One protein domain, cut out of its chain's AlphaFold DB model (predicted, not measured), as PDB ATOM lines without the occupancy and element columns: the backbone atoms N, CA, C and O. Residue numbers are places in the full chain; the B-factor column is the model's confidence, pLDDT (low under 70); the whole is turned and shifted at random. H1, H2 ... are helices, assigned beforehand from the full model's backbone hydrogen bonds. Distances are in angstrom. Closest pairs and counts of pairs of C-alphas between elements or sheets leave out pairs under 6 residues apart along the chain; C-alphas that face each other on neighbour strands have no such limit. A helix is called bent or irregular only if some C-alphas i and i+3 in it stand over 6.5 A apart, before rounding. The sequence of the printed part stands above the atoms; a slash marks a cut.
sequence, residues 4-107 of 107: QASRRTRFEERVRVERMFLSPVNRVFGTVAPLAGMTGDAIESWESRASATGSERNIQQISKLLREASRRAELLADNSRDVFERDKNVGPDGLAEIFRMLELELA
ATOM      1  N   GLN A   4     215.058 190.663 333.347       52.66
ATOM      2  CA  GLN A   4     214.465 189.671 332.447       52.66
ATOM      3  C   GLN A   4     214.577 188.236 332.984       52.66
ATOM      4  O   GLN A   4     213.644 187.452 332.817       52.66
ATOM      5  N   ALA A   5     215.669 187.907 333.682       55.12
ATOM      6  CA  ALA A   5     215.834 186.596 334.308       55.12
ATOM      7  C   ALA A   5     214.829 186.409 335.458       55.12
ATOM      8  O   ALA A   5     214.200 185.363 335.563       55.12
ATOM      9  N   SER A   6     214.593 187.463 336.249       58.69
ATOM     10  CA  SER A   6     213.626 187.441 337.355       58.69
ATOM     11  C   SER A   6     212.171 187.298 336.879       58.69
ATOM     12  O   SER A   6     211.402 186.537 337.468       58.69
ATOM     13  N   ARG A   7     211.788 187.966 335.777       58.19
ATOM     14  CA  ARG A   7     210.441 187.838 335.182       58.19
ATOM     15  C   ARG A   7     210.175 186.435 334.637       58.19
ATOM     16  O   ARG A   7     209.079 185.911 334.822       58.19
ATOM     17  N   ARG A   8     211.177 185.818 334.003       62.47
ATOM     18  CA  ARG A   8     211.064 184.469 333.439       62.47
ATOM     19  C   ARG A   8     210.860 183.409 334.524       62.47
ATOM     20  O   ARG A   8     209.937 182.613 334.408       62.47
ATOM     21  N   THR A   9     211.618 183.483 335.619       70.38
ATOM     22  CA  THR A   9     211.455 182.574 336.767       70.38
ATOM     23  C   THR A   9     210.076 182.705 337.417       70.38
ATOM     24  O   THR A   9     209.464 181.700 337.761       70.38
ATOM     25  N   ARG A  10     209.535 183.926 337.539       68.75
ATOM     26  CA  ARG A  10     208.189 184.140 338.104       68.75
ATOM     27  C   ARG A  10     207.074 183.593 337.217       68.75
ATOM     28  O   ARG A  10     206.114 183.035 337.731       68.75
ATOM     29  N   PHE A  11     207.183 183.749 335.898       72.12
ATOM     30  CA  PHE A  11     206.196 183.187 334.975       72.12
ATOM     31  C   PHE A  11     206.211 181.653 334.995       72.12
ATOM     32  O   PHE A  11     205.158 181.032 335.108       72.12
ATOM     33  N   GLU A  12     207.398 181.044 334.942       78.19
ATOM     34  CA  GLU A  12     207.559 179.587 335.018       78.19
ATOM     35  C   GLU A  12     207.010 179.030 336.344       78.19
ATOM     36  O   GLU A  12     206.299 178.025 336.339       78.19
ATOM     37  N   GLU A  13     207.248 179.726 337.459       78.25
ATOM     38  CA  GLU A  13     206.705 179.370 338.772       78.25
ATOM     39  C   GLU A  13     205.173 179.458 338.816       78.25
ATOM     40  O   GLU A  13     204.511 178.533 339.284       78.25
ATOM     41  N   ARG A  14     204.590 180.525 338.256       79.25
ATOM     42  CA  ARG A  14     203.131 180.675 338.149       79.25
ATOM     43  C   ARG A  14     202.501 179.540 337.348       79.25
ATOM     44  O   ARG A  14     201.539 178.933 337.810       79.25
ATOM     45  N   VAL A  15     203.072 179.212 336.188       83.88
ATOM     46  CA  VAL A  15     202.600 178.099 335.348       83.88
ATOM     47  C   VAL A  15     202.740 176.763 336.081       83.88
ATOM     48  O   VAL A  15     201.860 175.907 335.979       83.88
ATOM     49  N   ARG A  16     203.829 176.571 336.834       87.31
ATOM     50  CA  ARG A  16     204.041 175.369 337.647       87.31
ATOM     51  C   ARG A  16     202.951 175.217 338.706       87.31
ATOM     52  O   ARG A  16     202.352 174.147 338.792       87.31
ATOM     53  N   VAL A  17     202.677 176.273 339.473       86.50
ATOM     54  CA  VAL A  17     201.636 176.259 340.511       86.50
ATOM     55  C   VAL A  17     200.259 176.056 339.886       86.50
ATOM     56  O   VAL A  17     199.514 175.194 340.337       86.50
ATOM     57  N   GLU A  18     199.932 176.763 338.807       90.31
ATOM     58  CA  GLU A  18     198.652 176.588 338.117       90.31
ATOM     59  C   GLU A  18     198.437 175.131 337.683       90.31
ATOM     60  O   GLU A  18     197.428 174.517 338.027       90.31
ATOM     61  N   ARG A  19     199.423 174.524 337.014       91.88
ATOM     62  CA  ARG A  19     199.341 173.116 336.594       91.88
ATOM     63  C   ARG A  19     199.200 172.151 337.763       91.88
ATOM     64  O   ARG A  19     198.489 171.154 337.625       91.88
ATOM     65  N   MET A  20     199.863 172.433 338.884       93.38
ATOM     66  CA  MET A  20     199.775 171.623 340.097       93.38
ATOM     67  C   MET A  20     198.324 171.524 340.575       93.38
ATOM     68  O   MET A  20     197.851 170.418 340.791       93.38
ATOM     69  N   PHE A  21     197.593 172.640 340.637       94.00
ATOM     70  CA  PHE A  21     196.190 172.664 341.074       94.00
ATOM     71  C   PHE A  21     195.198 172.188 340.001       94.00
ATOM     72  O   PHE A  21     194.256 171.462 340.319       94.00
ATOM     73  N   LEU A  22     195.410 172.537 338.727       94.56
ATOM     74  CA  LEU A  22     194.505 172.142 337.640       94.56
ATOM     75  C   LEU A  22     194.484 170.628 337.402       94.56
ATOM     76  O   LEU A  22     193.433 170.064 337.099       94.56
ATOM     77  N   SER A  23     195.635 169.961 337.515       95.62
ATOM     78  CA  SER A  23     195.779 168.544 337.155       95.62
ATOM     79  C   SER A  23     194.863 167.595 337.944       95.62
ATOM     80  O   SER A  23     194.151 166.816 337.306       95.62
ATOM     81  N   PRO A  24     194.829 167.612 339.293       95.44
ATOM     82  CA  PRO A  24     193.953 166.718 340.046       95.44
ATOM     83  C   PRO A  24     192.471 167.075 339.882       95.44
ATOM     84  O   PRO A  24     191.652 166.169 339.755       95.44
ATOM     85  N   VAL A  25     192.116 168.363 339.790       95.38
ATOM     86  CA  VAL A  25     190.724 168.780 339.542       95.38
ATOM     87  C   VAL A  25     190.246 168.247 338.194       95.38
ATOM     88  O   VAL A  25     189.199 167.609 338.112       95.38
ATOM     89  N   ASN A  26     191.038 168.431 337.136       96.44
ATOM     90  CA  ASN A  26     190.675 167.973 335.798       96.44
ATOM     91  C   ASN A  26     190.769 166.454 335.629       96.44
ATOM     92  O   ASN A  26     190.097 165.907 334.760       96.44
ATOM     93  N   ARG A  27     191.519 165.739 336.472       95.50
ATOM     94  CA  ARG A  27     191.437 164.272 336.524       95.50
ATOM     95  C   ARG A  27     190.039 163.799 336.928       95.50
ATOM     96  O   ARG A  27     189.574 162.789 336.416       95.50
ATOM     97  N   VAL A  28     189.390 164.524 337.836       94.19
ATOM     98  CA  VAL A  28     188.078 164.168 338.389       94.19
ATOM     99  C   VAL A  28     186.951 164.720 337.523       94.19
ATOM    100  O   VAL A  28     186.031 163.998 337.156       94.19
ATOM    101  N   PHE A  29     187.021 166.007 337.189       94.00
ATOM    102  CA  PHE A  29     185.926 166.733 336.548       94.00
ATOM    103  C   PHE A  29     186.150 166.980 335.055       94.00
ATOM    104  O   PHE A  29     185.258 167.498 334.392       94.00
ATOM    105  N   GLY A  30     187.310 166.628 334.493       91.62
ATOM    106  CA  GLY A  30     187.719 167.074 333.156       91.62
ATOM    107  C   GLY A  30     186.800 166.645 332.013       91.62
ATOM    108  O   GLY A  30     186.768 167.313 330.985       91.62
ATOM    109  N   THR A  31     186.029 165.572 332.187       91.62
ATOM    110  CA  THR A  31     185.062 165.093 331.189       91.62
ATOM    111  C   THR A  31     183.727 165.835 331.232       91.62
ATOM    112  O   THR A  31     183.066 165.936 330.204       91.62
ATOM    113  N   VAL A  32     183.328 166.355 332.398       92.56
ATOM    114  CA  VAL A  32     181.986 166.922 332.636       92.56
ATOM    115  C   VAL A  32     182.007 168.429 332.885       92.56
ATOM    116  O   VAL A  32     181.149 169.159 332.399       92.56
ATOM    117  N   ALA A  33     183.004 168.913 333.618       93.81
ATOM    118  CA  ALA A  33     183.172 170.302 334.012       93.81
ATOM    119  C   ALA A  33     184.673 170.613 334.166       93.81
ATOM    120  O   ALA A  33     185.171 170.723 335.288       93.81
ATOM    121  N   PRO A  34     185.425 170.752 333.059       95.44
ATOM    122  CA  PRO A  34     186.840 171.085 333.137       95.44
ATOM    123  C   PRO A  34     187.049 172.476 333.752       95.44
ATOM    124  O   PRO A  34     186.310 173.431 333.468       95.44
ATOM    125  N   LEU A  35     188.077 172.584 334.589       95.50
ATOM    126  CA  LEU A  35     188.613 173.836 335.108       95.50
ATOM    127  C   LEU A  35     189.649 174.371 334.112       95.50
ATOM    128  O   LEU A  35     190.688 173.750 333.879       95.50
ATOM    129  N   ALA A  36     189.335 175.513 333.501       92.12
ATOM    130  CA  ALA A  36     190.104 176.082 332.392       92.12
ATOM    131  C   ALA A  36     191.312 176.931 332.831       92.12
ATOM    132  O   ALA A  36     192.157 177.251 332.000       92.12
ATOM    133  N   GLY A  37     191.391 177.304 334.111       91.94
ATOM    134  CA  GLY A  37     192.451 178.151 334.653       91.94
ATOM    135  C   GLY A  37     192.231 178.481 336.128       91.94
ATOM    136  O   GLY A  37     191.206 178.118 336.703       91.94
ATOM    137  N   MET A  38     193.196 179.183 336.723       91.06
ATOM    138  CA  MET A  38     193.193 179.576 338.144       91.06
ATOM    139  C   MET A  38     192.804 181.052 338.371       91.06
ATOM    140  O   MET A  38     193.214 181.678 339.343       91.06
ATOM    141  N   THR A  39     192.034 181.654 337.463       89.19
ATOM    142  CA  THR A  39     191.467 182.996 337.687       89.19
ATOM    143  C   THR A  39     190.158 182.907 338.474       89.19
ATOM    144  O   THR A  39     189.506 181.863 338.481       89.19
ATOM    145  N   GLY A  40     189.750 184.008 339.118       88.06
ATOM    146  CA  GLY A  40     188.476 184.078 339.845       88.06
ATOM    147  C   GLY A  40     187.290 183.668 338.970       88.06
ATOM    148  O   GLY A  40     186.545 182.763 339.345       88.06
ATOM    149  N   ASP A  41     187.203 184.240 337.767       89.88
ATOM    150  CA  ASP A  41     186.157 183.931 336.784       89.88
ATOM    151  C   ASP A  41     186.180 182.466 336.336       89.88
ATOM    152  O   ASP A  41     185.134 181.827 336.212       89.88
ATOM    153  N   ALA A  42     187.371 181.901 336.098       92.50
ATOM    154  CA  ALA A  42     187.499 180.506 335.687       92.50
ATOM    155  C   ALA A  42     187.015 179.555 336.788       92.50
ATOM    156  O   ALA A  42     186.323 178.578 336.485       92.50
ATOM    157  N   ILE A  43     187.338 179.860 338.048       94.56
ATOM    158  CA  ILE A  43     186.917 179.076 339.213       94.56
ATOM    159  C   ILE A  43     185.412 179.216 339.451       94.56
ATOM    160  O   ILE A  43     184.748 178.209 339.662       94.56
ATOM    161  N   GLU A  44     184.847 180.420 339.361       93.94
ATOM    162  CA  GLU A  44     183.404 180.645 339.520       93.94
ATOM    163  C   GLU A  44     182.590 179.938 338.434       93.94
ATOM    164  O   GLU A  44     181.622 179.224 338.704       93.94
ATOM    165  N   SER A  45     183.035 180.078 337.187       94.81
ATOM    166  CA  SER A  45     182.425 179.410 336.046       94.81
ATOM    167  C   SER A  45     182.503 177.885 336.189       94.81
ATOM    168  O   SER A  45     181.543 177.174 335.879       94.81
ATOM    169  N   TRP A  46     183.633 177.365 336.677       96.75
ATOM    170  CA  TRP A  46     183.797 175.945 336.980       96.75
ATOM    171  C   TRP A  46     182.878 175.481 338.111       96.75
ATOM    172  O   TRP A  46     182.197 174.477 337.935       96.75
ATOM    173  N   GLU A  47     182.805 176.210 339.222       95.94
ATOM    174  CA  GLU A  47     181.967 175.889 340.384       95.94
ATOM    175  C   GLU A  47     180.492 175.741 339.991       95.94
ATOM    176  O   GLU A  47     179.843 174.765 340.376       95.94
ATOM    177  N   SER A  48     179.986 176.651 339.153       94.75
ATOM    178  CA  SER A  48     178.628 176.572 338.607       94.75
ATOM    179  C   SER A  48     178.413 175.299 337.777       94.75
ATOM    180  O   SER A  48     177.455 174.558 338.012       94.75
ATOM    181  N   ARG A  49     179.331 174.989 336.846       95.50
ATOM    182  CA  ARG A  49     179.236 173.782 336.004       95.50
ATOM    183  C   ARG A  49     179.375 172.493 336.808       95.50
ATOM    184  O   ARG A  49     178.605 171.567 336.590       95.50
ATOM    185  N   ALA A  50     180.342 172.427 337.718       94.06
ATOM    186  CA  ALA A  50     180.625 171.256 338.540       94.06
ATOM    187  C   ALA A  50     179.487 170.971 339.531       94.06
ATOM    188  O   ALA A  50     179.133 169.816 339.743       94.06
ATOM    189  N   SER A  51     178.846 172.008 340.077       93.50
ATOM    190  CA  SER A  51     177.660 171.834 340.927       93.50
ATOM    191  C   SER A  51     176.469 171.264 340.148       93.50
ATOM    192  O   SER A  51     175.688 170.485 340.689       93.50
ATOM    193  N   ALA A  52     176.349 171.592 338.858       91.50
ATOM    194  CA  ALA A  52     175.287 171.076 337.997       91.50
ATOM    195  C   ALA A  52     175.459 169.594 337.607       91.50
ATOM    196  O   ALA A  52     174.520 169.002 337.079       91.50
ATOM    197  N   THR A  53     176.616 168.967 337.869       88.44
ATOM    198  CA  THR A  53     176.842 167.553 337.515       88.44
ATOM    199  C   THR A  53     176.256 166.567 338.525       88.44
ATOM    200  O   THR A  53     176.342 165.363 338.296       88.44
ATOM    201  N   GLY A  54     175.715 167.039 339.656       78.88
ATOM    202  CA  GLY A  54     175.205 166.168 340.724       78.88
ATOM    203  C   GLY A  54     176.300 165.384 341.457       78.88
ATOM    204  O   GLY A  54     176.040 164.302 341.970       78.88
ATOM    205  N   SER A  55     177.532 165.901 341.470       81.38
ATOM    206  CA  SER A  55     178.639 165.300 342.218       81.38
ATOM    207  C   SER A  55     178.358 165.331 343.725       81.38
ATOM    208  O   SER A  55     177.966 166.369 344.252       81.38
ATOM    209  N   GLU A  56     178.632 164.234 344.434       84.06
ATOM    210  CA  GLU A  56     178.581 164.185 345.908       84.06
ATOM    211  C   GLU A  56     179.751 164.937 346.568       84.06
ATOM    212  O   GLU A  56     179.783 165.125 347.784       84.06
ATOM    213  N   ARG A  57     180.733 165.376 345.771       88.00
ATOM    214  CA  ARG A  57     181.918 166.088 346.261       88.00
ATOM    215  C   ARG A  57     181.581 167.504 346.697       88.00
ATOM    216  O   ARG A  57     180.722 168.168 346.119       88.00
ATOM    217  N   ASN A  58     182.346 168.013 347.657       91.75
ATOM    218  CA  ASN A  58     182.167 169.355 348.191       91.75
ATOM    219  C   ASN A  58     182.734 170.428 347.240       91.75
ATOM    220  O   ASN A  58     183.805 170.994 347.458       91.75
ATOM    221  N   ILE A  59     182.003 170.711 346.156       94.25
ATOM    222  CA  ILE A  59     182.409 171.668 345.113       94.25
ATOM    223  C   ILE A  59     182.694 173.059 345.695       94.25
ATOM    224  O   ILE A  59     183.656 173.708 345.284       94.25
ATOM    225  N   GLN A  60     181.917 173.491 346.692       92.38
ATOM    226  CA  GLN A  60     182.114 174.777 347.367       92.38
ATOM    227  C   GLN A  60     183.457 174.831 348.103       92.38
ATOM    228  O   GLN A  60     184.200 175.807 347.983       92.38
ATOM    229  N   GLN A  61     183.808 173.770 348.837       92.12
ATOM    230  CA  GLN A  61     185.093 173.694 349.530       92.12
ATOM    231  C   GLN A  61     186.263 173.613 348.542       92.12
ATOM    232  O   GLN A  61     187.267 174.302 348.731       92.12
ATOM    233  N   ILE A  62     186.119 172.857 347.451       94.81
ATOM    234  CA  ILE A  62     187.122 172.804 346.379       94.81
ATOM    235  C   ILE A  62     187.317 174.197 345.754       94.81
ATOM    236  O   ILE A  62     188.451 174.665 345.653       94.81
ATOM    237  N   SER A  63     186.234 174.904 345.404       94.00
ATOM    238  CA  SER A  63     186.280 176.281 344.876       94.00
ATOM    239  C   SER A  63     187.007 177.225 345.836       94.00
ATOM    240  O   SER A  63     187.907 177.967 345.435       94.00
ATOM    241  N   LYS A  64     186.700 177.144 347.136       91.88
ATOM    242  CA  LYS A  64     187.359 177.942 348.177       91.88
ATOM    243  C   LYS A  64     188.870 177.696 348.231       91.88
ATOM    244  O   LYS A  64     189.638 178.659 348.297       91.88
ATOM    245  N   LEU A  65     189.304 176.436 348.175       92.94
ATOM    246  CA  LEU A  65     190.725 176.075 348.158       92.94
ATOM    247  C   LEU A  65     191.425 176.589 346.892       92.94
ATOM    248  O   LEU A  65     192.522 177.140 346.982       92.94
ATOM    249  N   LEU A  66     190.778 176.484 345.728       93.62
ATOM    250  CA  LEU A  66     191.314 176.989 344.461       93.62
ATOM    251  C   LEU A  66     191.459 178.516 344.458       93.62
ATOM    252  O   LEU A  66     192.484 179.030 344.009       93.62
ATOM    253  N   ARG A  67     190.482 179.257 344.998       91.19
ATOM    254  CA  ARG A  67     190.562 180.725 345.125       91.19
ATOM    255  C   ARG A  67     191.695 181.141 346.057       91.19
ATOM    256  O   ARG A  67     192.456 182.049 345.730       91.19
ATOM    257  N   GLU A  68     191.850 180.451 347.184       88.94
ATOM    258  CA  GLU A  68     192.930 180.729 348.130       88.94
ATOM    259  C   GLU A  68     194.311 180.414 347.531       88.94
ATOM    260  O   GLU A  68     195.237 181.214 347.675       88.94
ATOM    261  N   ALA A  69     194.447 179.307 346.794       89.50
ATOM    262  CA  ALA A  69     195.661 178.992 346.044       89.50
ATOM    263  C   ALA A  69     195.982 180.076 345.005       89.50
ATOM    264  O   ALA A  69     197.113 180.557 344.937       89.50
ATOM    265  N   SER A  70     194.975 180.509 344.245       87.75
ATOM    266  CA  SER A  70     195.107 181.545 343.213       87.75
ATOM    267  C   SER A  70     195.542 182.886 343.795       87.75
ATOM    268  O   SER A  70     196.405 183.559 343.230       87.75
ATOM    269  N   ARG A  71     194.991 183.255 344.957       84.25
ATOM    270  CA  ARG A  71     195.362 184.461 345.701       84.25
ATOM    271  C   ARG A  71     196.806 184.395 346.196       84.25
ATOM    272  O   ARG A  71     197.554 185.348 346.009       84.25
ATOM    273  N   ARG A  72     197.216 183.273 346.801       80.06
ATOM    274  CA  ARG A  72     198.581 183.094 347.335       80.06
ATOM    275  C   ARG A  72     199.651 183.014 346.254       80.06
ATOM    276  O   ARG A  72     200.778 183.425 346.491       80.06
ATOM    277  N   ALA A  73     199.303 182.477 345.092       77.88
ATOM    278  CA  ALA A  73     200.209 182.354 343.959       77.88
ATOM    279  C   ALA A  73     200.222 183.602 343.053       77.88
ATOM    280  O   ALA A  73     200.828 183.561 341.982       77.88
ATOM    281  N   GLU A  74     199.538 184.686 343.454       73.69
ATOM    282  CA  GLU A  74     199.367 185.912 342.655       73.69
ATOM    283  C   GLU A  74     198.859 185.614 341.224       73.69
ATOM    284  O   GLU A  74     199.211 186.281 340.249       73.69
ATOM    285  N   LEU A  75     198.047 184.559 341.080       64.81
ATOM    286  CA  LEU A  75     197.485 184.115 339.802       64.81
ATOM    287  C   LEU A  75     196.215 184.883 339.430       64.81
ATOM    288  O   LEU A  75     195.846 184.899 338.257       64.81
ATOM    289  N   LEU A  76     195.586 185.555 340.400       57.38
ATOM    290  CA  LEU A  76     194.484 186.476 340.147       57.38
ATOM    291  C   LEU A  76     195.015 187.681 339.358       57.38
ATOM    292  O   LEU A  76     195.836 188.459 339.840       57.38
ATOM    293  N   ALA A  77     194.559 187.812 338.115       48.94
ATOM    294  CA  ALA A  77     194.965 188.871 337.196       48.94
ATOM    295  C   ALA A  77     194.406 190.264 337.565       48.94
ATOM    296  O   ALA A  77     194.652 191.223 336.836       48.94
ATOM    297  N   ASP A  78     193.724 190.405 338.705       47.38
ATOM    298  CA  ASP A  78     193.131 191.665 339.179       47.38
ATOM    299  C   ASP A  78     194.138 192.629 339.829       47.38
ATOM    300  O   ASP A  78     193.765 193.694 340.323       47.38
ATOM    301  N   ASN A  79     195.437 192.327 339.762       41.75
ATOM    302  CA  ASN A  79     196.531 193.168 340.266       41.75
ATOM    303  C   ASN A  79     196.738 194.486 339.480       41.75
ATOM    304  O   ASN A  79     197.861 194.979 339.376       41.75
ATOM    305  N   SER A  80     195.685 195.089 338.919       42.50
ATOM    306  CA  SER A  80     195.787 196.395 338.261       42.50
ATOM    307  C   SER A  80     195.735 197.588 339.221       42.50
ATOM    308  O   SER A  80     196.010 198.698 338.768       42.50
ATOM    309  N   ARG A  81     195.453 197.420 340.530       42.34
ATOM    310  CA  ARG A  81     195.347 198.582 341.442       42.34
ATOM    311  C   ARG A  81     195.840 198.470 342.895       42.34
ATOM    312  O   ARG A  81     196.096 199.525 343.462       42.34
ATOM    313  N   ASP A  82     196.088 197.286 343.457       40.97
ATOM    314  CA  ASP A  82     196.473 197.138 344.884       40.97
ATOM    315  C   ASP A  82     197.961 196.807 345.121       40.97
ATOM    316  O   ASP A  82     198.338 196.026 345.991       40.97
ATOM    317  N   VAL A  83     198.862 197.451 344.374       45.66
ATOM    318  CA  VAL A  83     200.331 197.272 344.482       45.66
ATOM    319  C   VAL A  83     200.933 197.950 345.741       45.66
ATOM    320  O   VAL A  83     202.143 198.147 345.831       45.66
ATOM    321  N   PHE A  84     200.126 198.315 346.746       40.25
ATOM    322  CA  PHE A  84     200.591 199.081 347.914       40.25
ATOM    323  C   PHE A  84     200.170 198.551 349.289       40.25
ATOM    324  O   PHE A  84     200.213 199.311 350.254       40.25
ATOM    325  N   GLU A  85     199.888 197.256 349.446       37.22
ATOM    326  CA  GLU A  85     199.917 196.654 350.785       37.22
ATOM    327  C   GLU A  85     201.097 195.696 350.945       37.22
ATOM    328  O   GLU A  85     201.218 194.650 350.310       37.22
ATOM    329  N   ARG A  86     202.024 196.159 351.788       41.53
ATOM    330  CA  ARG A  86     203.281 195.530 352.168       41.53
ATOM    331  C   ARG A  86     203.059 194.157 352.802       41.53
ATOM    332  O   ARG A  86     202.160 193.973 353.613       41.53
ATOM    333  N   ASP A  87     203.999 193.269 352.495       45.88
ATOM    334  CA  ASP A  87     204.405 192.110 353.290       45.88
ATOM    335  C   ASP A  87     203.310 191.130 353.727       45.88
ATOM    336  O   ASP A  87     202.821 191.140 354.857       45.88
ATOM    337  N   LYS A  88     203.105 190.109 352.894       44.19
ATOM    338  CA  LYS A  88     203.014 188.740 353.412       44.19
ATOM    339  C   LYS A  88     204.027 187.889 352.668       44.19
ATOM    340  O   LYS A  88     203.791 187.495 351.534       44.19
ATOM    341  N   ASN A  89     205.159 187.634 353.323       41.34
ATOM    342  CA  ASN A  89     206.111 186.601 352.933       41.34
ATOM    343  C   ASN A  89     205.343 185.333 352.527       41.34
ATOM    344  O   ASN A  89     204.753 184.656 353.371       41.34
ATOM    345  N   VAL A  90     205.324 185.042 351.226       48.34
ATOM    346  CA  VAL A  90     204.791 183.798 350.671       48.34
ATOM    347  C   VAL A  90     205.795 182.705 351.021       48.34
ATOM    348  O   VAL A  90     206.756 182.455 350.297       48.34
ATOM    349  N   GLY A  91     205.616 182.098 352.192       44.97
ATOM    350  CA  GLY A  91     206.327 180.880 352.547       44.97
ATOM    351  C   GLY A  91     205.840 179.718 351.665       44.97
ATOM    352  O   GLY A  91     204.627 179.594 351.459       44.97
ATOM    353  N   PRO A  92     206.734 178.848 351.162       49.69
ATOM    354  CA  PRO A  92     206.371 177.683 350.343       49.69
ATOM    355  C   PRO A  92     205.381 176.727 351.038       49.69
ATOM    356  O   PRO A  92     204.620 176.025 350.371       49.69
ATOM    357  N   ASP A  93     205.328 176.753 352.370       58.03
ATOM    358  CA  ASP A  93     204.520 175.842 353.185       58.03
ATOM    359  C   ASP A  93     203.005 176.035 353.006       58.03
ATOM    360  O   ASP A  93     202.237 175.074 353.074       58.03
ATOM    361  N   GLY A  94     202.561 177.256 352.694       78.94
ATOM    362  CA  GLY A  94     201.136 177.573 352.611       78.94
ATOM    363  C   GLY A  94     200.432 177.024 351.366       78.94
ATOM    364  O   GLY A  94     199.240 176.736 351.433       78.94
ATOM    365  N   LEU A  95     201.122 176.897 350.227       85.69
ATOM    366  CA  LEU A  95     200.531 176.339 348.999       85.69
ATOM    367  C   LEU A  95     200.483 174.811 349.046       85.69
ATOM    368  O   LEU A  95     199.491 174.221 348.626       85.69
ATOM    369  N   ALA A  96     201.521 174.180 349.599       87.69
ATOM    370  CA  ALA A  96     201.572 172.731 349.770       87.69
ATOM    371  C   ALA A  96     200.488 172.223 350.737       87.69
ATOM    372  O   ALA A  96     199.948 171.134 350.559       87.69
ATOM    373  N   GLU A  97     200.145 172.999 351.767       88.62
ATOM    374  CA  GLU A  97     199.031 172.679 352.663       88.62
ATOM    375  C   GLU A  97     197.673 172.741 351.950       88.62
ATOM    376  O   GLU A  97     196.903 171.785 352.026       88.62
ATOM    377  N   ILE A  98     197.405 173.811 351.191       90.75
ATOM    378  CA  ILE A  98     196.161 173.933 350.413       90.75
ATOM    379  C   ILE A  98     196.063 172.820 349.374       90.75
ATOM    380  O   ILE A  98     194.995 172.240 349.197       90.75
ATOM    381  N   PHE A  99     197.172 172.487 348.713       92.81
ATOM    382  CA  PHE A  99     197.205 171.391 347.754       92.81
ATOM    383  C   PHE A  99     196.832 170.051 348.405       92.81
ATOM    384  O   PHE A  99     195.987 169.336 347.879       92.81
ATOM    385  N   ARG A 100     197.365 169.754 349.598       92.44
ATOM    386  CA  ARG A 100     196.984 168.553 350.359       92.44
ATOM    387  C   ARG A 100     195.504 168.546 350.741       92.44
ATOM    388  O   ARG A 100     194.852 167.518 350.603       92.44
ATOM    389  N   MET A 101     194.960 169.675 351.199       92.19
ATOM    390  CA  MET A 101     193.524 169.785 351.493       92.19
ATOM    391  C   MET A 101     192.679 169.549 350.237       92.19
ATOM    392  O   MET A 101     191.661 168.871 350.303       92.19
ATOM    393  N   LEU A 102     193.122 170.064 349.089       94.06
ATOM    394  CA  LEU A 102     192.443 169.856 347.816       94.06
ATOM    395  C   LEU A 102     192.443 168.377 347.422       94.06
ATOM    396  O   LEU A 102     191.410 167.868 347.006       94.06
ATOM    397  N   GLU A 103     193.569 167.679 347.560       93.25
ATOM    398  CA  GLU A 103     193.635 166.243 347.272       93.25
ATOM    399  C   GLU A 103     192.701 165.422 348.167       93.25
ATOM    400  O   GLU A 103     192.112 164.464 347.681       93.25
ATOM    401  N   LEU A 104     192.509 165.817 349.432       92.69
ATOM    402  CA  LEU A 104     191.554 165.163 350.334       92.69
ATOM    403  C   LEU A 104     190.100 165.352 349.887       92.69
ATOM    404  O   LEU A 104     189.337 164.395 349.904       92.69
ATOM    405  N   GLU A 105     189.726 166.552 349.439       91.94
ATOM    406  CA  GLU A 105     188.389 166.815 348.876       91.94
ATOM    407  C   GLU A 105     188.184 166.150 347.504       91.94
ATOM    408  O   GLU A 105     187.058 166.016 347.016       91.94
ATOM    409  N   LEU A 106     189.285 165.768 346.846       90.62
ATOM    410  CA  LEU A 106     189.290 165.099 345.552       90.62
ATOM    411  C   LEU A 106     189.506 163.576 345.633       90.62
ATOM    412  O   LEU A 106     189.489 162.926 344.579       90.62
ATOM    413  N   ALA A 107     189.709 163.001 346.815       86.38
ATOM    414  CA  ALA A 107     189.721 161.553 347.007       86.38
ATOM    415  C   ALA A 107     188.289 161.013 346.886       86.38
ATOM    416  O   ALA A 107     188.084 160.107 346.047       86.38
TER     417      ALA A 107
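AT A GLANCE: This is residues 4 to 107 of the 107 residues of an uncharacterized protein of Sphingopyxis sp. JAI128 (UniProt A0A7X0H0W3). Four helices run lengthwise, nearly in line with one another: H2, H3 and H4 lie side by side in an arc, and the later part of the long helix H1 lies loosely along the hollow side of that arc. The first residues of H1, 4 to 12, stick out at one end, and residues 79 to 87 of the long link from H3 to H4 stick out as a loop. The 104 printed residues include four named helices in the order H1, H2, H3, H4 and no named strand, and the class is all helix. The whole is compact, with a radius of gyration of the C-alphas of 14.4 A, and elongated, spanning 44 by 26 by 24 A.

HOW THE PARTS SIT: H1, residues 4 to 29, touches no helix. It is close to but not clearly touching H3, residues 59 to 72, with the closest C-alphas, those of Phe 21 and Leu 66, 7.3 A apart; they run opposite ways at a shallow tilt of 6 degrees. H1 is also close to but not clearly touching H4, residues 93 to 105: the closest C-alphas, those of Phe 21 and Phe 99, are 6.9 A apart, and the two run the same way at a shallow tilt of 17 degrees. H1, H3 and H4 form an up and down bundle, helices along one another in which each runs against the one before it. H3 and H4 touch, closest at the C-alphas of Ile 62 and Leu 102, 6.3 A, and form a helical hairpin at a shallow tilt of 15 degrees. H2, residues 40 to 51, touches H3 in another helical hairpin, with a shallow tilt of 14 degrees and the C-alphas of Glu 47 and Ser 63 closest at 6.2 A. H2 and H4 are apart. Each O i to N i+4 pair is within hydrogen-bond range in H2, H3 and H4, and 20 of 22 are in H1.

IN THESE COORDINATES: H1 is 36.8 A long, from C-alpha 4 at (214.465, 189.671, 332.447) to C-alpha 29 at (185.926, 166.733, 336.548). It has a kink of 31 degrees near residue 23 and is neither bent nor irregular, but only just: C-alphas 21 and 24 are 6.4 A apart. H2 is 16.4 A long and H3 19.9 A. H4 is 19.0 A long and ends with C-alpha 105 at (188.389, 166.815, 348.876).

THE WHOLE: The C-alphas farthest apart, those of Gln 4 and Gly 54, are 46.5 A from each other. The printed part has no cut and ends at the chain's last residue, 107. The links H1 to H2 and H2 to H3 are short, while H3 to H4 is a long link of 20 residues, 73 to 92. The mean pLDDT of the printed part is 80.2, and 25 residues are under 70, namely 4 to 8, 10 and 75 to 93.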